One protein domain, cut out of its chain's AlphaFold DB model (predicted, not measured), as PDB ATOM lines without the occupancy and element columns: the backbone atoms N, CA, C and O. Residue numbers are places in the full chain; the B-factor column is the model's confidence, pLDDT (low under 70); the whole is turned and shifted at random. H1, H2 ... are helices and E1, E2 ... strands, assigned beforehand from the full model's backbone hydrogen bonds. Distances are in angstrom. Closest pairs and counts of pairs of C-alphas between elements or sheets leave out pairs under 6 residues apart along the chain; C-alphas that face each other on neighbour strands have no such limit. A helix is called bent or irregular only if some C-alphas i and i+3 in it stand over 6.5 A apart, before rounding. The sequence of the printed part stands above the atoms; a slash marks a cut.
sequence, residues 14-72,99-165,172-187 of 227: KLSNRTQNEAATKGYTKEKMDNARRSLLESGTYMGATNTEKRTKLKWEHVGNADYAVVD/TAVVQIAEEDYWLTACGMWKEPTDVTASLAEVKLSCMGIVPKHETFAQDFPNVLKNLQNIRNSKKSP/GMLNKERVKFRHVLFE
ATOM      1  N   LYS A  14      20.966-124.874  56.675       64.56
ATOM      2  CA  LYS A  14      21.307-123.497  56.280       64.56
ATOM      3  C   LYS A  14      21.440-122.553  57.484       64.56
ATOM      4  O   LYS A  14      22.334-121.709  57.478       64.56
ATOM      5  N   LEU A  15      20.598-122.702  58.512       64.31
ATOM      6  CA  LEU A  15      20.740-121.943  59.762       64.31
ATOM      7  C   LEU A  15      22.013-122.331  60.527       64.31
ATOM      8  O   LEU A  15      22.738-121.444  60.968       64.31
ATOM      9  N   SER A  16      22.311-123.628  60.639       63.75
ATOM     10  CA  SER A  16      23.503-124.125  61.342       63.75
ATOM     11  C   SER A  16      24.803-123.555  60.761       63.75
ATOM     12  O   SER A  16      25.652-123.061  61.503       63.75
ATOM     13  N   ASN A  17      24.937-123.548  59.431       60.81
ATOM     14  CA  ASN A  17      26.154-123.064  58.773       60.81
ATOM     15  C   ASN A  17      26.326-121.540  58.896       60.81
ATOM     16  O   ASN A  17      27.450-121.047  58.982       60.81
ATOM     17  N   ARG A  18      25.227-120.774  58.939       66.25
ATOM     18  CA  ARG A  18      25.282-119.317  59.137       66.25
ATOM     19  C   ARG A  18      25.804-118.961  60.529       66.25
ATOM     20  O   ARG A  18      26.696-118.127  60.646       66.25
ATOM     21  N   THR A  19      25.296-119.627  61.562       68.56
ATOM     22  CA  THR A  19      25.698-119.376  62.953       68.56
ATOM     23  C   THR A  19      27.174-119.705  63.191       68.56
ATOM     24  O   THR A  19      27.866-118.960  63.881       68.56
ATOM     25  N   GLN A  20      27.685-120.781  62.582       61.75
ATOM     26  CA  GLN A  20      29.102-121.148  62.682       61.75
ATOM     27  C   GLN A  20      30.022-120.115  62.009       61.75
ATOM     28  O   GLN A  20      31.029-119.718  62.596       61.75
ATOM     29  N   ASN A  21      29.649-119.610  60.830       64.69
ATOM     30  CA  ASN A  21      30.429-118.591  60.123       64.69
ATOM     31  C   ASN A  21      30.436-117.236  60.855       64.69
ATOM     32  O   ASN A  21      31.465-116.560  60.904       64.69
ATOM     33  N   GLU A  22      29.313-116.842  61.463       71.38
ATOM     34  CA  GLU A  22      29.232-115.638  62.301       71.38
ATOM     35  C   GLU A  22      30.069-115.775  63.586       71.38
ATOM     36  O   GLU A  22      30.693-114.808  64.023       71.38
ATOM     37  N   ALA A  23      30.137-116.969  64.184       70.44
ATOM     38  CA  ALA A  23      30.972-117.212  65.359       70.44
ATOM     39  C   ALA A  23      32.472-117.160  65.021       70.44
ATOM     40  O   ALA A  23      33.237-116.501  65.728       70.44
ATOM     41  N   ALA A  24      32.887-117.786  63.916       70.69
ATOM     42  CA  ALA A  24      34.281-117.779  63.469       70.69
ATOM     43  C   ALA A  24      34.777-116.365  63.105       70.69
ATOM     44  O   ALA A  24      35.869-115.963  63.507       70.69
ATOM     45  N   THR A  25      33.957-115.570  62.408       75.31
ATOM     46  CA  THR A  25      34.299-114.181  62.048       75.31
ATOM     47  C   THR A  25      34.367-113.253  63.263       75.31
ATOM     48  O   THR A  25      35.263-112.405  63.337       75.31
ATOM     49  N   LYS A  26      33.480-113.434  64.252       79.94
ATOM     50  CA  LYS A  26      33.547-112.710  65.534       79.94
ATOM     51  C   LYS A  26      34.814-113.051  66.315       79.94
ATOM     52  O   LYS A  26      35.467-112.137  66.813       79.94
ATOM     53  N   GLY A  27      35.181-114.333  66.378       84.00
ATOM     54  CA  GLY A  27      36.404-114.794  67.042       84.00
ATOM     55  C   GLY A  27      37.663-114.161  66.447       84.00
ATOM     56  O   GLY A  27      38.424-113.520  67.168       84.00
ATOM     57  N   TYR A  28      37.817-114.243  65.123       86.62
ATOM     58  CA  TYR A  28      38.958-113.654  64.414       86.62
ATOM     59  C   TYR A  28      39.054-112.133  64.599       86.62
ATOM     60  O   TYR A  28      40.134-111.585  64.822       86.62
ATOM     61  N   THR A  29      37.916-111.433  64.533       89.44
ATOM     62  CA  THR A  29      37.893-109.974  64.715       89.44
ATOM     63  C   THR A  29      38.325-109.596  66.127       89.44
ATOM     64  O   THR A  29      39.157-108.706  66.280       89.44
ATOM     65  N   LYS A  30      37.817-110.297  67.146       92.19
ATOM     66  CA  LYS A  30      38.184-110.054  68.541       92.19
ATOM     67  C   LYS A  30      39.681-110.259  68.773       92.19
ATOM     68  O   LYS A  30      40.338-109.354  69.272       92.19
ATOM     69  N   GLU A  31      40.226-111.392  68.332       93.62
ATOM     70  CA  GLU A  31      41.658-111.690  68.460       93.62
ATOM     71  C   GLU A  31      42.525-110.610  67.800       93.62
ATOM     72  O   GLU A  31      43.498-110.130  68.385       93.62
ATOM     73  N   LYS A  32      42.139-110.157  66.601       94.62
ATOM     74  CA  LYS A  32      42.847-109.085  65.897       94.62
ATOM     75  C   LYS A  32      42.820-107.764  66.675       94.62
ATOM     76  O   LYS A  32      43.845-107.085  66.736       94.62
ATOM     77  N   MET A  33      41.681-107.399  67.263       94.88
ATOM     78  CA  MET A  33      41.559-106.176  68.065       94.88
ATOM     79  C   MET A  33      42.341-106.269  69.376       94.88
ATOM     80  O   MET A  33      42.998-105.304  69.757       94.88
ATOM     81  N   ASP A  34      42.352-107.434  70.023       94.88
ATOM     82  CA  ASP A  34      43.123-107.664  71.246       94.88
ATOM     83  C   ASP A  34      44.638-107.616  70.973       94.88
ATOM     84  O   ASP A  34      45.397-107.021  71.740       94.88
ATOM     85  N   ASN A  35      45.086-108.161  69.837       96.25
ATOM     86  CA  ASN A  35      46.474-108.046  69.387       96.25
ATOM     87  C   ASN A  35      46.858-106.589  69.081       96.25
ATOM     88  O   ASN A  35      47.927-106.139  69.494       96.25
ATOM     89  N   ALA A  36      45.976-105.832  68.418       95.94
ATOM     90  CA  ALA A  36      46.187-104.406  68.175       95.94
ATOM     91  C   ALA A  36      46.273-103.613  69.490       95.94
ATOM     92  O   ALA A  36      47.182-102.801  69.659       95.94
ATOM     93  N   ARG A  37      45.385-103.892  70.454       95.50
ATOM     94  CA  ARG A  37      45.430-103.286  71.791       95.50
ATOM     95  C   ARG A  37      46.754-103.581  72.496       95.50
ATOM     96  O   ARG A  37      47.345-102.667  73.062       95.50
ATOM     97  N   ARG A  38      47.253-104.820  72.439       95.62
ATOM     98  CA  ARG A  38      48.546-105.187  73.041       95.62
ATOM     99  C   ARG A  38      49.706-104.392  72.439       95.62
ATOM    100  O   ARG A  38      50.494-103.827  73.186       95.62
ATOM    101  N   SER A  39      49.755-104.276  71.113       95.69
ATOM    102  CA  SER A  39      50.781-103.486  70.421       95.69
ATOM    103  C   SER A  39      50.729-101.999  70.803       95.69
ATOM    104  O   SER A  39      51.764-101.376  71.040       95.69
ATOM    105  N   LEU A  40      49.525-101.433  70.943       94.94
ATOM    106  CA  LEU A  40      49.348-100.058  71.418       94.94
ATOM    107  C   LEU A  40      49.872 -99.876  72.849       94.94
ATOM    108  O   LEU A  40      50.555 -98.893  73.127       94.94
ATOM    109  N   LEU A  41      49.604-100.828  73.741       94.38
ATOM    110  CA  LEU A  41      50.113-100.802  75.113       94.38
ATOM    111  C   LEU A  41      51.639-100.909  75.177       94.38
ATOM    112  O   LEU A  41      52.274-100.165  75.920       94.38
ATOM    113  N   GLU A  42      52.233-101.783  74.366       93.06
ATOM    114  CA  GLU A  42      53.689-101.940  74.265       93.06
ATOM    115  C   GLU A  42      54.382-100.662  73.776       93.06
ATOM    116  O   GLU A  42      55.508-100.389  74.187       93.06
ATOM    117  N   SER A  43      53.701 -99.838  72.968       90.81
ATOM    118  CA  SER A  43      54.243 -98.552  72.508       90.81
ATOM    119  C   SER A  43      54.472 -97.533  73.633       90.81
ATOM    120  O   SER A  43      55.204 -96.567  73.434       90.81
ATOM    121  N   GLY A  44      53.808 -97.681  74.787       90.88
ATOM    122  CA  GLY A  44      53.880 -96.740  75.915       90.88
ATOM    123  C   GLY A  44      53.217 -95.371  75.685       90.88
ATOM    124  O   GLY A  44      53.130 -94.570  76.617       90.88
ATOM    125  N   THR A  45      52.714 -95.104  74.473       91.94
ATOM    126  CA  THR A  45      52.079 -93.828  74.079       91.94
ATOM    127  C   THR A  45      50.550 -93.881  74.039       91.94
ATOM    128  O   THR A  45      49.893 -92.875  73.757       91.94
ATOM    129  N   TYR A  46      49.971 -95.053  74.299       95.81
ATOM    130  CA  TYR A  46      48.537 -95.272  74.193       95.81
ATOM    131  C   TYR A  46      47.772 -94.703  75.387       95.81
ATOM    132  O   TYR A  46      47.963 -95.094  76.538       95.81
ATOM    133  N   MET A  47      46.842 -93.795  75.101       94.31
ATOM    134  CA  MET A  47      46.033 -93.091  76.095       94.31
ATOM    135  C   MET A  47      44.958 -93.970  76.733       94.31
ATOM    136  O   MET A  47      44.414 -93.586  77.761       94.31
ATOM    137  N   GLY A  48      44.634 -95.132  76.162       94.81
ATOM    138  CA  GLY A  48      43.693 -96.077  76.772       94.81
ATOM    139  C   GLY A  48      44.299 -96.906  77.905       94.81
ATOM    140  O   GLY A  48      43.569 -97.614  78.599       94.81
ATOM    141  N   ALA A  49      45.615 -96.794  78.109       92.94
ATOM    142  CA  ALA A  49      46.325 -97.536  79.132       92.94
ATOM    143  C   ALA A  49      45.797 -97.222  80.540       92.94
ATOM    144  O   ALA A  49      45.416 -96.090  80.852       92.94
ATOM    145  N   THR A  50      45.826 -98.204  81.429       91.19
ATOM    146  CA  THR A  50      45.549 -98.055  82.862       91.19
ATOM    147  C   THR A  50      46.762 -97.472  83.600       91.19
ATOM    148  O   THR A  50      47.842 -97.315  83.031       91.19
ATOM    149  N   ASN A  51      46.599 -97.089  84.870       77.06
ATOM    150  CA  ASN A  51      47.698 -96.516  85.666       77.06
ATOM    151  C   ASN A  51      48.788 -97.542  86.030       77.06
ATOM    152  O   ASN A  51      49.870 -97.153  86.453       77.06
ATOM    153  N   THR A  52      48.489 -98.835  85.913       67.19
ATOM    154  CA  THR A  52      49.419 -99.937  86.196       67.19
ATOM    155  C   THR A  52      50.315-100.278  85.009       67.19
ATOM    156  O   THR A  52      51.289-101.009  85.161       67.19
ATOM    157  N   GLU A  53      49.983 -99.781  83.821       77.56
ATOM    158  CA  GLU A  53      50.709-100.062  82.588       77.56
ATOM    159  C   GLU A  53      51.825 -99.032  82.374       77.56
ATOM    160  O   GLU A  53      51.731 -97.880  82.804       77.56
ATOM    161  N   LYS A  54      52.912 -99.459  81.719       74.38
ATOM    162  CA  LYS A  54      54.059 -98.592  81.429       74.38
ATOM    163  C   LYS A  54      53.596 -97.407  80.585       74.38
ATOM    164  O   LYS A  54      53.041 -97.597  79.505       74.38
ATOM    165  N   ARG A  55      53.858 -96.192  81.061       76.81
ATOM    166  CA  ARG A  55      53.588 -94.967  80.313       76.81
ATOM    167  C   ARG A  55      54.845 -94.155  80.155       76.81
ATOM    168  O   ARG A  55      55.626 -94.003  81.093       76.81
ATOM    169  N   THR A  56      54.974 -93.586  78.972       83.56
ATOM    170  CA  THR A  56      55.971 -92.570  78.697       83.56
ATOM    171  C   THR A  56      55.685 -91.343  79.559       83.56
ATOM    172  O   THR A  56      54.573 -90.806  79.545       83.56
ATOM    173  N   LYS A  57      56.677 -90.917  80.344       85.44
ATOM    174  CA  LYS A  57      56.602 -89.662  81.094       85.44
ATOM    175  C   LYS A  57      56.605 -88.502  80.101       85.44
ATOM    176  O   LYS A  57      57.335 -88.526  79.114       85.44
ATOM    177  N   LEU A  58      55.753 -87.512  80.342       86.31
ATOM    178  CA  LEU A  58      55.658 -86.314  79.515       86.31
ATOM    179  C   LEU A  58      56.140 -85.117  80.328       86.31
ATOM    180  O   LEU A  58      55.713 -84.942  81.471       86.31
ATOM    181  N   LYS A  59      56.969 -84.279  79.711       88.25
ATOM    182  CA  LYS A  59      57.340 -82.956  80.217       88.25
ATOM    183  C   LYS A  59      56.805 -81.878  79.281       88.25
ATOM    184  O   LYS A  59      56.619 -82.118  78.091       88.25
ATOM    185  N   TRP A  60      56.537 -80.696  79.819       86.38
ATOM    186  CA  TRP A  60      56.138 -79.542  79.019       86.38
ATOM    187  C   TRP A  60      57.356 -78.672  78.738       86.38
ATOM    188  O   TRP A  60      58.035 -78.254  79.672       86.38
ATOM    189  N   GLU A  61      57.613 -78.393  77.465       85.69
ATOM    190  CA  GLU A  61      58.682 -77.497  77.025       85.69
ATOM    191  C   GLU A  61      58.083 -76.277  76.327       85.69
ATOM    192  O   GLU A  61      57.277 -76.407  75.401       85.69
ATOM    193  N   HIS A  62      58.464 -75.088  76.793       82.75
ATOM    194  CA  HIS A  62      58.031 -73.814  76.226       82.75
ATOM    195  C   HIS A  62      58.969 -73.397  75.094       82.75
ATOM    196  O   HIS A  62      60.163 -73.213  75.330       82.75
ATOM    197  N   VAL A  63      58.439 -73.222  73.881       79.31
ATOM    198  CA  VAL A  63      59.209 -72.784  72.710       79.31
ATOM    199  C   VAL A  63      58.457 -71.710  71.937       79.31
ATOM    200  O   VAL A  63      57.396 -71.944  71.352       79.31
ATOM    201  N   GLY A  64      59.039 -70.510  71.916       82.44
ATOM    202  CA  GLY A  64      58.435 -69.334  71.300       82.44
ATOM    203  C   GLY A  64      57.159 -68.922  72.031       82.44
ATOM    204  O   GLY A  64      57.216 -68.514  73.180       82.44
ATOM    205  N   ASN A  65      56.010 -69.036  71.359       76.62
ATOM    206  CA  ASN A  65      54.696 -68.669  71.908       76.62
ATOM    207  C   ASN A  65      53.804 -69.890  72.199       76.62
ATOM    208  O   ASN A  65      52.588 -69.753  72.343       76.62
ATOM    209  N   ALA A  66      54.379 -71.093  72.217       77.31
ATOM    210  CA  ALA A  66      53.651 -72.337  72.418       77.31
ATOM    211  C   ALA A  66      54.394 -73.240  73.402       77.31
ATOM    212  O   ALA A  66      55.615 -73.187  73.505       77.31
ATOM    213  N   ASP A  67      53.657 -74.110  74.093       81.19
ATOM    214  CA  ASP A  67      54.274 -75.182  74.871       81.19
ATOM    215  C   ASP A  67      53.866 -76.538  74.324       81.19
ATOM    216  O   ASP A  67      52.680 -76.798  74.078       81.19
ATOM    217  N   TYR A  68      54.864 -77.398  74.210       82.81
ATOM    218  CA  TYR A  68      54.776 -78.726  73.642       82.81
ATOM    219  C   TYR A  68      54.901 -79.758  74.756       82.81
ATOM    220  O   TYR A  68      55.751 -79.632  75.637       82.81
ATOM    221  N   ALA A  69      54.050 -80.782  74.729       85.38
ATOM    222  CA  ALA A  69      54.291 -81.980  75.521       85.38
ATOM    223  C   ALA A  69      55.366 -82.790  74.796       85.38
ATOM    224  O   ALA A  69      55.180 -83.125  73.630       85.38
ATOM    225  N   VAL A  70      56.473 -83.085  75.465       87.88
ATOM    226  CA  VAL A  70      57.623 -83.818  74.928       87.88
ATOM    227  C   VAL A  70      57.829 -85.068  75.776       87.88
ATOM    228  O   VAL A  70      57.542 -85.078  76.975       87.88
ATOM    229  N   VAL A  71      58.286 -86.144  75.142       87.25
ATOM    230  CA  VAL A  71      58.640 -87.378  75.840       87.25
ATOM    231  C   VAL A  71      59.856 -87.119  76.724       87.25
ATOM    232  O   VAL A  71      60.889 -86.649  76.253       87.25
ATOM    233  N   ASP A  72      59.724 -87.426  78.008       83.38
ATOM    234  CA  ASP A  72      60.833 -87.381  78.944       83.38
ATOM    235  C   ASP A  72      61.666 -88.658  78.787       83.38
ATOM    236  O   ASP A  72      61.369 -89.706  79.367       83.38
ATOM    237  N   THR A  99      48.695 -91.780  71.219       94.50
ATOM    238  CA  THR A  99      47.776 -92.616  70.439       94.50
ATOM    239  C   THR A  99      46.483 -92.885  71.202       94.50
ATOM    240  O   THR A  99      46.477 -93.094  72.414       94.50
ATOM    241  N   ALA A 100      45.355 -92.878  70.498       94.88
ATOM    242  CA  ALA A 100      44.048 -93.228  71.044       94.88
ATOM    243  C   ALA A 100      43.196 -93.880  69.954       94.88
ATOM    244  O   ALA A 100      43.300 -93.520  68.782       94.88
ATOM    245  N   VAL A 101      42.331 -94.814  70.347       95.69
ATOM    246  CA  VAL A 101      41.339 -95.409  69.450       95.69
ATOM    247  C   VAL A 101      39.993 -94.770  69.748       95.69
ATOM    248  O   VAL A 101      39.509 -94.811  70.877       95.69
ATOM    249  N   VAL A 102      39.396 -94.161  68.727       95.00
ATOM    250  CA  VAL A 102      38.103 -93.478  68.811       95.00
ATOM    251  C   VAL A 102      37.240 -93.876  67.622       95.00
ATOM    252  O   VAL A 102      37.754 -94.237  66.564       95.00
ATOM    253  N   GLN A 103      35.925 -93.785  67.776       93.94
ATOM    254  CA  GLN A 103      35.012 -93.780  66.640       93.94
ATOM    255  C   GLN A 103      34.690 -92.331  66.279       93.94
ATOM    256  O   GLN A 103      34.416 -91.527  67.158       93.94
ATOM    257  N   ILE A 104      34.686 -91.984  64.996       90.19
ATOM    258  CA  ILE A 104      34.226 -90.662  64.558       90.19
ATOM    259  C   ILE A 104      32.696 -90.624  64.641       90.19
ATOM    260  O   ILE A 104      32.031 -91.537  64.145       90.19
ATOM    261  N   ALA A 105      32.138 -89.599  65.286       85.62
ATOM    262  CA  ALA A 105      30.691 -89.408  65.332       85.62
ATOM    263  C   ALA A 105      30.151 -89.066  63.934       85.62
ATOM    264  O   ALA A 105      30.670 -88.172  63.268       85.62
ATOM    265  N   GLU A 106      29.102 -89.766  63.499       83.06
ATOM    266  CA  GLU A 106      28.512 -89.597  62.160       83.06
ATOM    267  C   GLU A 106      27.952 -88.176  61.958       83.06
ATOM    268  O   GLU A 106      28.073 -87.610  60.879       83.06
ATOM    269  N   GLU A 107      27.425 -87.569  63.023       81.38
ATOM    270  CA  GLU A 107      26.905 -86.192  63.051       81.38
ATOM    271  C   GLU A 107      27.987 -85.099  62.974       81.38
ATOM    272  O   GLU A 107      27.692 -83.956  62.627       81.38
ATOM    273  N   ASP A 108      29.244 -85.441  63.275       71.88
ATOM    274  CA  ASP A 108      30.377 -84.507  63.290       71.88
ATOM    275  C   ASP A 108      31.308 -84.706  62.077       71.88
ATOM    276  O   ASP A 108      32.322 -84.016  61.940       71.88
ATOM    277  N   TYR A 109      30.975 -85.638  61.176       68.31
ATOM    278  CA  TYR A 109      31.742 -85.926  59.968       68.31
ATOM    279  C   TYR A 109      31.037 -85.373  58.725       68.31
ATOM    280  O   TYR A 109      30.262 -86.051  58.059       68.31
ATOM    281  N   TRP A 110      31.346 -84.123  58.385       59.56
ATOM    282  CA  TRP A 110      30.741 -83.410  57.249       59.56
ATOM    283  C   TRP A 110      31.490 -83.597  55.924       59.56
ATOM    284  O   TRP A 110      31.303 -82.836  54.977       59.56
ATOM    285  N   LEU A 111      32.358 -84.604  55.840       58.94
ATOM    286  CA  LEU A 111      33.183 -84.841  54.662       58.94
ATOM    287  C   LEU A 111      32.605 -85.995  53.859       58.94
ATOM    288  O   LEU A 111      32.863 -87.165  54.125       58.94
ATOM    289  N   THR A 112      31.855 -85.670  52.816       55.03
ATOM    290  CA  THR A 112      31.720 -86.612  51.711       55.03
ATOM    291  C   THR A 112      33.089 -86.726  51.036       55.03
ATOM    292  O   THR A 112      33.734 -85.723  50.729       55.03
ATOM    293  N   ALA A 113      33.559 -87.954  50.798       51.12
ATOM    294  CA  ALA A 113      34.862 -88.238  50.179       51.12
ATOM    295  C   ALA A 113      35.058 -87.596  48.782       51.12
ATOM    296  O   ALA A 113      36.143 -87.657  48.213       51.12
ATOM    297  N   CYS A 114      34.019 -86.969  48.226       54.44
ATOM    298  CA  CYS A 114      33.977 -86.349  46.910       54.44
ATOM    299  C   CYS A 114      33.888 -84.816  46.941       54.44
ATOM    300  O   CYS A 114      33.520 -84.231  45.928       54.44
ATOM    301  N   GLY A 115      34.193 -84.147  48.060       55.66
ATOM    302  CA  GLY A 115      34.047 -82.687  48.162       55.66
ATOM    303  C   GLY A 115      34.808 -81.878  47.099       55.66
ATOM    304  O   GLY A 115      34.516 -80.697  46.940       55.66
ATOM    305  N   MET A 116      35.759 -82.493  46.372       65.38
ATOM    306  CA  MET A 116      36.542 -81.871  45.292       65.38
ATOM    307  C   MET A 116      37.090 -80.496  45.697       65.38
ATOM    308  O   MET A 116      37.233 -79.606  44.858       65.38
ATOM    309  N   TRP A 117      37.372 -80.308  46.990       67.94
ATOM    310  CA  TRP A 117      37.926 -79.066  47.495       67.94
ATOM    311  C   TRP A 117      39.340 -78.944  46.941       67.94
ATOM    312  O   TRP A 117      40.229 -79.700  47.330       67.94
ATOM    313  N   LYS A 118      39.511 -78.052  45.965       68.31
ATOM    314  CA  LYS A 118      40.798 -77.820  45.313       68.31
ATOM    315  C   LYS A 118      41.576 -76.744  46.042       68.31
ATOM    316  O   LYS A 118      42.724 -76.980  46.373       68.31
ATOM    317  N   GLU A 119      40.934 -75.609  46.298       70.88
ATOM    318  CA  GLU A 119      41.514 -74.432  46.940       70.88
ATOM    319  C   GLU A 119      40.403 -73.391  47.191       70.88
ATOM    320  O   GLU A 119      39.312 -73.501  46.612       70.88
ATOM    321  N   PRO A 120      40.650 -72.386  48.046       75.81
ATOM    322  CA  PRO A 120      39.745 -71.258  48.213       75.81
ATOM    323  C   PRO A 120      39.559 -70.505  46.892       75.81
ATOM    324  O   PRO A 120      40.523 -70.161  46.216       75.81
ATOM    325  N   THR A 121      38.310 -70.231  46.543       80.31
ATOM    326  CA  THR A 121      37.927 -69.329  45.448       80.31
ATOM    327  C   THR A 121      37.450 -68.006  46.037       80.31
ATOM    328  O   THR A 121      37.192 -67.940  47.239       80.31
ATOM    329  N   ASP A 122      37.238 -66.978  45.217       82.81
ATOM    330  CA  ASP A 122      36.713 -65.684  45.685       82.81
ATOM    331  C   ASP A 122      35.392 -65.823  46.470       82.81
ATOM    332  O   ASP A 122      35.119 -65.061  47.395       82.81
ATOM    333  N   VAL A 123      34.594 -66.851  46.156       77.19
ATOM    334  CA  VAL A 123      33.318 -67.150  46.829       77.19
ATOM    335  C   VAL A 123      33.510 -68.000  48.092       77.19
ATOM    336  O   VAL A 123      32.683 -67.965  49.000       77.19
ATOM    337  N   THR A 124      34.602 -68.763  48.182       75.50
ATOM    338  CA  THR A 124      34.891 -69.690  49.290       75.50
ATOM    339  C   THR A 124      36.111 -69.285  50.117       75.50
ATOM    340  O   THR A 124      36.647 -70.103  50.864       75.50
ATOM    341  N   ALA A 125      36.533 -68.021  50.034       77.25
ATOM    342  CA  ALA A 125      37.684 -67.490  50.761       77.25
ATOM    343  C   ALA A 125      37.563 -67.700  52.280       77.25
ATOM    344  O   ALA A 125      38.534 -68.060  52.937       77.25
ATOM    345  N   SER A 126      36.352 -67.587  52.831       72.38
ATOM    346  CA  SER A 126      36.086 -67.840  54.253       72.38
ATOM    347  C   SER A 126      36.309 -69.297  54.673       72.38
ATOM    348  O   SER A 126      36.601 -69.552  55.837       72.38
ATOM    349  N   LEU A 127      36.216 -70.255  53.744       68.31
ATOM    350  CA  LEU A 127      36.478 -71.671  54.012       68.31
ATOM    351  C   LEU A 127      37.978 -71.992  54.046       68.31
ATOM    352  O   LEU A 127      38.353 -73.023  54.599       68.31
ATOM    353  N   ALA A 128      38.836 -71.104  53.525       70.12
ATOM    354  CA  ALA A 128      40.292 -71.238  53.601       70.12
ATOM    355  C   ALA A 128      40.800 -71.304  55.045       70.12
ATOM    356  O   ALA A 128      41.762 -72.006  55.350       70.12
ATOM    357  N   GLU A 129      40.144 -70.561  55.936       67.62
ATOM    358  CA  GLU A 129      40.535 -70.429  57.339       67.62
ATOM    359  C   GLU A 129      39.819 -71.439  58.247       67.62
ATOM    360  O   GLU A 129      40.141 -71.565  59.436       67.62
ATOM    361  N   VAL A 130      38.855 -72.195  57.704       68.94
ATOM    362  CA  VAL A 130      38.081 -73.169  58.474       68.94
ATOM    363  C   VAL A 130      38.958 -74.370  58.808       68.94
ATOM    364  O   VAL A 130      39.220 -75.261  58.004       68.94
ATOM    365  N   LYS A 131      39.369 -74.431  60.074       71.62
ATOM    366  CA  LYS A 131      40.032 -75.597  60.661       71.62
ATOM    367  C   LYS A 131      38.994 -76.674  60.950       71.62
ATOM    368  O   LYS A 131      38.383 -76.680  62.019       71.62
ATOM    369  N   LEU A 132      38.818 -77.597  60.009       74.12
ATOM    370  CA  LEU A 132      37.936 -78.746  60.194       74.12
ATOM    371  C   LEU A 132      38.426 -79.607  61.365       74.12
ATOM    372  O   LEU A 132      39.563 -80.072  61.395       74.12
ATOM    373  N   SER A 133      37.562 -79.797  62.357       78.69
ATOM    374  CA  SER A 133      37.827 -80.640  63.523       78.69
ATOM    375  C   SER A 133      36.841 -81.791  63.570       78.69
ATOM    376  O   SER A 133      35.656 -81.583  63.332       78.69
ATOM    377  N   CYS A 134      37.324 -82.971  63.933       85.06
ATOM    378  CA  CYS A 134      36.520 -84.160  64.158       85.06
ATOM    379  C   CYS A 134      36.258 -84.353  65.653       85.06
ATOM    380  O   CYS A 134      37.066 -83.958  66.504       85.06
ATOM    381  N   MET A 135      35.146 -85.019  65.951       89.38
ATOM    382  CA  MET A 135      34.808 -85.470  67.294       89.38
ATOM    383  C   MET A 135      34.872 -86.998  67.354       89.38
ATOM    384  O   MET A 135      34.179 -87.707  66.624       89.38
ATOM    385  N   GLY A 136      35.725 -87.496  68.240       91.69
ATOM    386  CA  GLY A 136      35.850 -88.896  68.605       91.69
ATOM    387  C   GLY A 136      34.923 -89.242  69.767       91.69
ATOM    388  O   GLY A 136      34.942 -88.577  70.804       91.69
ATOM    389  N   ILE A 137      34.139 -90.294  69.586       94.69
ATOM    390  CA  ILE A 137      33.264 -90.930  70.571       94.69
ATOM    391  C   ILE A 137      33.775 -92.338  70.900       94.69
ATOM    392  O   ILE A 137      34.736 -92.834  70.297       94.69
ATOM    393  N   VAL A 138      33.109 -92.978  71.862       96.31
ATOM    394  CA  VAL A 138      33.392 -94.355  72.276       96.31
ATOM    395  C   VAL A 138      33.402 -95.311  71.067       96.31
ATOM    396  O   VAL A 138      32.460 -95.298  70.272       96.31
ATOM    397  N   PRO A 139      34.450 -96.138  70.892       95.81
ATOM    398  CA  PRO A 139      34.492 -97.148  69.836       95.81
ATOM    399  C   PRO A 139      33.387 -98.208  69.968       95.81
ATOM    400  O   PRO A 139      33.080 -98.645  71.072       95.81
ATOM    401  N   LYS A 140      32.853 -98.712  68.840       94.00
ATOM    402  CA  LYS A 140      31.863 -99.817  68.848       94.00
ATOM    403  C   LYS A 140      32.428-101.138  69.384       94.00
ATOM    404  O   LYS A 140      31.676-101.955  69.902       94.00
ATOM    405  N   HIS A 141      33.724-101.391  69.187       94.06
ATOM    406  CA  HIS A 141      34.337-102.662  69.573       94.06
ATOM    407  C   HIS A 141      34.662-102.681  71.068       94.06
ATOM    408  O   HIS A 141      35.369-101.800  71.555       94.06
ATOM    409  N   GLU A 142      34.208-103.721  71.768       93.69
ATOM    410  CA  GLU A 142      34.276-103.840  73.230       93.69
ATOM    411  C   GLU A 142      35.689-103.631  73.794       93.69
ATOM    412  O   GLU A 142      35.862-102.840  74.718       93.69
ATOM    413  N   THR A 143      36.703-104.254  73.177       93.25
ATOM    414  CA  THR A 143      38.126-104.118  73.550       93.25
ATOM    415  C   THR A 143      38.560-102.658  73.733       93.25
ATOM    416  O   THR A 143      39.261-102.346  74.687       93.25
ATOM    417  N   PHE A 144      38.127-101.754  72.849       96.00
ATOM    418  CA  PHE A 144      38.498-100.334  72.905       96.00
ATOM    419  C   PHE A 144      37.440 -99.464  73.587       96.00
ATOM    420  O   PHE A 144      37.764 -98.401  74.112       96.00
ATOM    421  N   ALA A 145      36.183 -99.912  73.627       96.31
ATOM    422  CA  ALA A 145      35.131 -99.249  74.391       96.31
ATOM    423  C   ALA A 145      35.481 -99.194  75.888       96.31
ATOM    424  O   ALA A 145      35.285 -98.164  76.528       96.31
ATOM    425  N   GLN A 146      36.060-100.276  76.425       95.44
ATOM    426  CA  GLN A 146      36.512-100.355  77.821       95.44
ATOM    427  C   GLN A 146      37.704 -99.430  78.126       95.44
ATOM    428  O   GLN A 146      37.827 -98.936  79.246       95.44
ATOM    429  N   ASP A 147      38.556 -99.152  77.136       95.88
ATOM    430  CA  ASP A 147      39.709 -98.256  77.280       95.88
ATOM    431  C   ASP A 147      39.318 -96.769  77.202       95.88
ATOM    432  O   ASP A 147      40.035 -95.901  77.704       95.88
ATOM    433  N   PHE A 148      38.192 -96.442  76.564       95.81
ATOM    434  CA  PHE A 148      37.809 -95.060  76.271       95.81
ATOM    435  C   PHE A 148      37.672 -94.154  77.516       95.81
ATOM    436  O   PHE A 148      38.153 -93.018  77.471       95.81
ATOM    437  N   PRO A 149      37.130 -94.613  78.663       95.44
ATOM    438  CA  PRO A 149      37.166 -93.832  79.901       95.44
ATOM    439  C   PRO A 149      38.590 -93.462  80.345       95.44
ATOM    440  O   PRO A 149      38.819 -92.348  80.822       95.44
ATOM    441  N   ASN A 150      39.566 -94.358  80.147       95.19
ATOM    442  CA  ASN A 150      40.970 -94.065  80.437       95.19
ATOM    443  C   ASN A 150      41.525 -93.026  79.461       95.19
ATOM    444  O   ASN A 150      42.222 -92.117  79.904       95.19
ATOM    445  N   VAL A 151      41.162 -93.099  78.173       94.69
ATOM    446  CA  VAL A 151      41.527 -92.075  77.176       94.69
ATOM    447  C   VAL A 151      41.076 -90.693  77.645       94.69
ATOM    448  O   VAL A 151      41.898 -89.781  77.735       94.69
ATOM    449  N   LEU A 152      39.798 -90.539  78.006       94.00
ATOM    450  CA  LEU A 152      39.255 -89.262  78.477       94.00
ATOM    451  C   LEU A 152      39.976 -88.769  79.737       94.00
ATOM    452  O   LEU A 152      40.421 -87.621  79.785       94.00
ATOM    453  N   LYS A 153      40.150 -89.647  80.730       92.94
ATOM    454  CA  LYS A 153      40.838 -89.328  81.988       92.94
ATOM    455  C   LYS A 153      42.289 -88.906  81.758       92.94
ATOM    456  O   LYS A 153      42.752 -87.929  82.341       92.94
ATOM    457  N   ASN A 154      43.020 -89.621  80.911       91.69
ATOM    458  CA  ASN A 154      44.427 -89.348  80.646       91.69
ATOM    459  C   ASN A 154      44.606 -88.052  79.857       91.69
ATOM    460  O   ASN A 154      45.442 -87.233  80.230       91.69
ATOM    461  N   LEU A 155      43.771 -87.802  78.847       90.06
ATOM    462  CA  LEU A 155      43.750 -86.518  78.144       90.06
ATOM    463  C   LEU A 155      43.401 -85.363  79.087       90.06
ATOM    464  O   LEU A 155      44.005 -84.295  78.998       90.06
ATOM    465  N   GLN A 156      42.467 -85.575  80.019       88.81
ATOM    466  CA  GLN A 156      42.128 -84.587  81.039       88.81
ATOM    467  C   GLN A 156      43.309 -84.320  81.978       88.81
ATOM    468  O   GLN A 156      43.578 -83.165  82.293       88.81
ATOM    469  N   ASN A 157      44.053 -85.352  82.377       87.81
ATOM    470  CA  ASN A 157      45.259 -85.197  83.190       87.81
ATOM    471  C   ASN A 157      46.349 -84.419  82.451       87.81
ATOM    472  O   ASN A 157      46.937 -83.515  83.033       87.81
ATOM    473  N   ILE A 158      46.590 -84.719  81.171       86.31
ATOM    474  CA  ILE A 158      47.564 -83.993  80.342       86.31
ATOM    475  C   ILE A 158      47.150 -82.529  80.228       86.31
ATOM    476  O   ILE A 158      47.940 -81.643  80.547       86.31
ATOM    477  N   ARG A 159      45.887 -82.270  79.880       84.12
ATOM    478  CA  ARG A 159      45.305 -80.927  79.866       84.12
ATOM    479  C   ARG A 159      45.547 -80.215  81.213       84.12
ATOM    480  O   ARG A 159      46.144 -79.145  81.237       84.12
ATOM    481  N   ASN A 160      45.196 -80.840  82.335       83.12
ATOM    482  CA  ASN A 160      45.321 -80.246  83.669       83.12
ATOM    483  C   ASN A 160      46.767 -80.088  84.164       83.12
ATOM    484  O   ASN A 160      47.025 -79.222  84.997       83.12
ATOM    485  N   SER A 161      47.703 -80.911  83.679       80.94
ATOM    486  CA  SER A 161      49.115 -80.867  84.086       80.94
ATOM    487  C   SER A 161      49.803 -79.557  83.696       80.94
ATOM    488  O   SER A 161      50.779 -79.161  84.323       80.94
ATOM    489  N   LYS A 162      49.246 -78.843  82.714       71.62
ATOM    490  CA  LYS A 162      49.732 -77.548  82.251       71.62
ATOM    491  C   LYS A 162      48.776 -76.427  82.645       71.62
ATOM    492  O   LYS A 162      48.070 -75.879  81.804       71.62
ATOM    493  N   LYS A 163      48.739 -76.038  83.917       60.50
ATOM    494  CA  LYS A 163      48.076 -74.780  84.291       60.50
ATOM    495  C   LYS A 163      48.979 -73.613  83.898       60.50
ATOM    496  O   LYS A 163      49.854 -73.236  84.667       60.50
ATOM    497  N   SER A 164      48.782 -73.050  82.707       55.69
ATOM    498  CA  SER A 164      49.355 -71.742  82.376       55.69
ATOM    499  C   SER A 164      48.808 -70.717  83.385       55.69
ATOM    500  O   SER A 164      47.583 -70.555  83.451       55.69
ATOM    501  N   PRO A 165      49.653 -70.056  84.201       51.78
ATOM    502  CA  PRO A 165      49.190 -69.050  85.153       51.78
ATOM    503  C   PRO A 165      48.397 -67.958  84.421       51.78
ATOM    504  O   PRO A 165      48.863 -67.425  83.418       51.78
ATOM    505  N   GLY A 172      40.477 -77.087  73.407       66.19
ATOM    506  CA  GLY A 172      41.040 -77.792  72.240       66.19
ATOM    507  C   GLY A 172      40.992 -79.323  72.208       66.19
ATOM    508  O   GLY A 172      40.782 -79.851  71.127       66.19
ATOM    509  N   MET A 173      41.124 -80.031  73.337       74.62
ATOM    510  CA  MET A 173      41.302 -81.503  73.320       74.62
ATOM    511  C   MET A 173      40.055 -82.307  73.707       74.62
ATOM    512  O   MET A 173      39.789 -83.358  73.134       74.62
ATOM    513  N   LEU A 174      39.279 -81.816  74.674       83.12
ATOM    514  CA  LEU A 174      38.070 -82.485  75.161       83.12
ATOM    515  C   LEU A 174      36.875 -81.536  75.098       83.12
ATOM    516  O   LEU A 174      36.996 -80.367  75.488       83.12
ATOM    517  N   ASN A 175      35.738 -82.067  74.651       82.06
ATOM    518  CA  ASN A 175      34.421 -81.439  74.714       82.06
ATOM    519  C   ASN A 175      33.438 -82.439  75.337       82.06
ATOM    520  O   ASN A 175      33.034 -83.398  74.679       82.06
ATOM    521  N   LYS A 176      33.077 -82.226  76.609       84.00
ATOM    522  CA  LYS A 176      32.344 -83.214  77.419       84.00
ATOM    523  C   LYS A 176      33.077 -84.569  77.390       84.00
ATOM    524  O   LYS A 176      34.266 -84.617  77.689       84.00
ATOM    525  N   GLU A 177      32.392 -85.631  76.979       87.56
ATOM    526  CA  GLU A 177      32.905 -87.004  76.855       87.56
ATOM    527  C   GLU A 177      33.437 -87.323  75.446       87.56
ATOM    528  O   GLU A 177      33.577 -88.485  75.070       87.56
ATOM    529  N   ARG A 178      33.704 -86.295  74.632       91.25
ATOM    530  CA  ARG A 178      34.209 -86.449  73.266       91.25
ATOM    531  C   ARG A 178      35.628 -85.916  73.138       91.25
ATOM    532  O   ARG A 178      35.972 -84.864  73.688       91.25
ATOM    533  N   VAL A 179      36.428 -86.614  72.342       90.94
ATOM    534  CA  VAL A 179      37.791 -86.211  71.988       90.94
ATOM    535  C   VAL A 179      37.727 -85.330  70.750       90.94
ATOM    536  O   VAL A 179      37.242 -85.765  69.713       90.94
ATOM    537  N   LYS A 180      38.210 -84.092  70.831       89.62
ATOM    538  CA  LYS A 180      38.309 -83.209  69.666       89.62
ATOM    539  C   LYS A 180      39.700 -83.349  69.058       89.62
ATOM    540  O   LYS A 180      40.692 -83.189  69.762       89.62
ATOM    541  N   PHE A 181      39.777 -83.612  67.761       86.69
ATOM    542  CA  PHE A 181      41.050 -83.719  67.045       86.69
ATOM    543  C   PHE A 181      40.944 -83.132  65.637       86.69
ATOM    544  O   PHE A 181      39.849 -82.908  65.119       86.69
ATOM    545  N   ARG A 182      42.087 -82.839  65.017       83.44
ATOM    546  CA  ARG A 182      42.166 -82.418  63.615       83.44
ATOM    547  C   ARG A 182      42.689 -83.584  62.789       83.44
ATOM    548  O   ARG A 182      43.553 -84.322  63.244       83.44
ATOM    549  N   HIS A 183      42.135 -83.762  61.598       74.81
ATOM    550  CA  HIS A 183      42.653 -84.740  60.651       74.81
ATOM    551  C   HIS A 183      43.817 -84.124  59.863       74.81
ATOM    552  O   HIS A 183      43.710 -82.971  59.448       74.81
ATOM    553  N   VAL A 184      44.880 -84.893  59.604       72.25
ATOM    554  CA  VAL A 184      46.096 -84.430  58.895       72.25
ATOM    555  C   VAL A 184      45.805 -83.830  57.512       72.25
ATOM    556  O   VAL A 184      46.465 -82.896  57.083       72.25
ATOM    557  N   LEU A 185      44.744 -84.293  56.840       64.38
ATOM    558  CA  LEU A 185      44.270 -83.714  55.569       64.38
ATOM    559  C   LEU A 185      43.875 -82.227  55.666       64.38
ATOM    560  O   LEU A 185      43.764 -81.569  54.639       64.38
ATOM    561  N   PHE A 186      43.644 -81.706  56.874       63.34
ATOM    562  CA  PHE A 186      43.302 -80.302  57.137       63.34
ATOM    563  C   PHE A 186      44.429 -79.545  57.835       63.34
ATOM    564  O   PHE A 186      44.218 -78.455  58.374       63.34
ATOM    565  N   GLU A 187      45.621 -80.130  57.878       63.69
ATOM    566  CA  GLU A 187      46.819 -79.417  58.276       63.69
ATOM    567  C   GLU A 187      47.365 -78.705  57.044       63.69
ATOM    568  O   GLU A 187      47.671 -79.323  56.024       63.69
TER     569      GLU A 187
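What this domain is: This is residues 14 to 72, 99 to 165 and 172 to 187 of the 227 residues of an uncharacterized protein of Amanita muscaria Koide BX008 (UniProt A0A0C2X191). A loose, flat model has a small two-stranded sheet, E3 and E4, near its middle, and the long helix H1 makes an arm at one end, where residues 14 to 28 stick out free. The hairpin of E1 and E2 lies at the other end of the long axis, with H4 near E1, while a long stretch with no named element, residues 99 to 124, leads out to the small helix H2 at a third corner. The printed part has 142 residues with four named helices and four named strands, in the order H1, E1, E2, H2, E3, H3, H4, E4; both two-stranded sheets are antiparallel, and the class is mixed, helices and strands. The whole is loose, with a radius of gyration of the C-alphas of 19.8 A and spans of 63 by 47 by 24 A.

Where its parts are: H1, residues 14 to 42, runs 42.9 A from C-alpha 14 at (21.307, -123.497, 56.280) to C-alpha 42 at (53.689, -101.940, 74.265). E1 is residues 58 to 63, 15.6 A, and E2 is residues 66 to 71, 16.2 A. H2 is residues 125 to 129; it is neither bent nor irregular, but only just: C-alphas 126 and 129 are 6.0 A apart. E3 is residues 133 to 137, 13.3 A, and H3 is residues 142 to 145. H4, residues 148 to 161, is 19.8 A long. E4, residues 178 to 182, is 13.1 A long and ends with C-alpha 182 at (42.166, -82.418, 63.615).

How they stand to each other: E3 and E4 are antiparallel, at 147 degrees, with N 136 and O 179 within hydrogen-bond range at 2.7 A. Residues 103 to 104 pair antiparallel with residues 136 to 137 of E3. The closest C-alphas of H4 and E4, those of Leu 152 and Val 179, are 7.3 A apart. E3 and H4 are only just apart, their closest C-alphas at 8.4 A. H4 and E1 are near each other, with 6 pairs of C-alphas within 10 A. E1 and E2 form a hairpin, antiparallel at 147 degrees, with N 61 and O 68 at 2.9 A. H1 touches H3 with residues 30 to 37 alone; the closest C-alphas, those of Asp 34 and Thr 143, are 6.5 A apart. H3 and H4 meet only through their link. H2 touches no helix. Every O i to N i+4 pair is within hydrogen-bond range in H1 and H4; in H2 it is 0 of 1, with 1 of 2 O i to N i+3 pairs within range, and H3 is too short for an O i to N i+4 pair.

The domain as a whole: The two C-alphas farthest apart, those of Lys 14 and Pro 165, are 67.6 A apart. Residues 73 to 98 are not printed, with 16.4 A between C-alphas 72 and 99; residues 166 to 171 are not printed, with 17.6 A between C-alphas 165 and 172. The link from H1 to E1 is long, 15 residues. The mean pLDDT of the printed part is 81.6; 29 residues are under 70, among them residues 14 to 21 and 109 to 118.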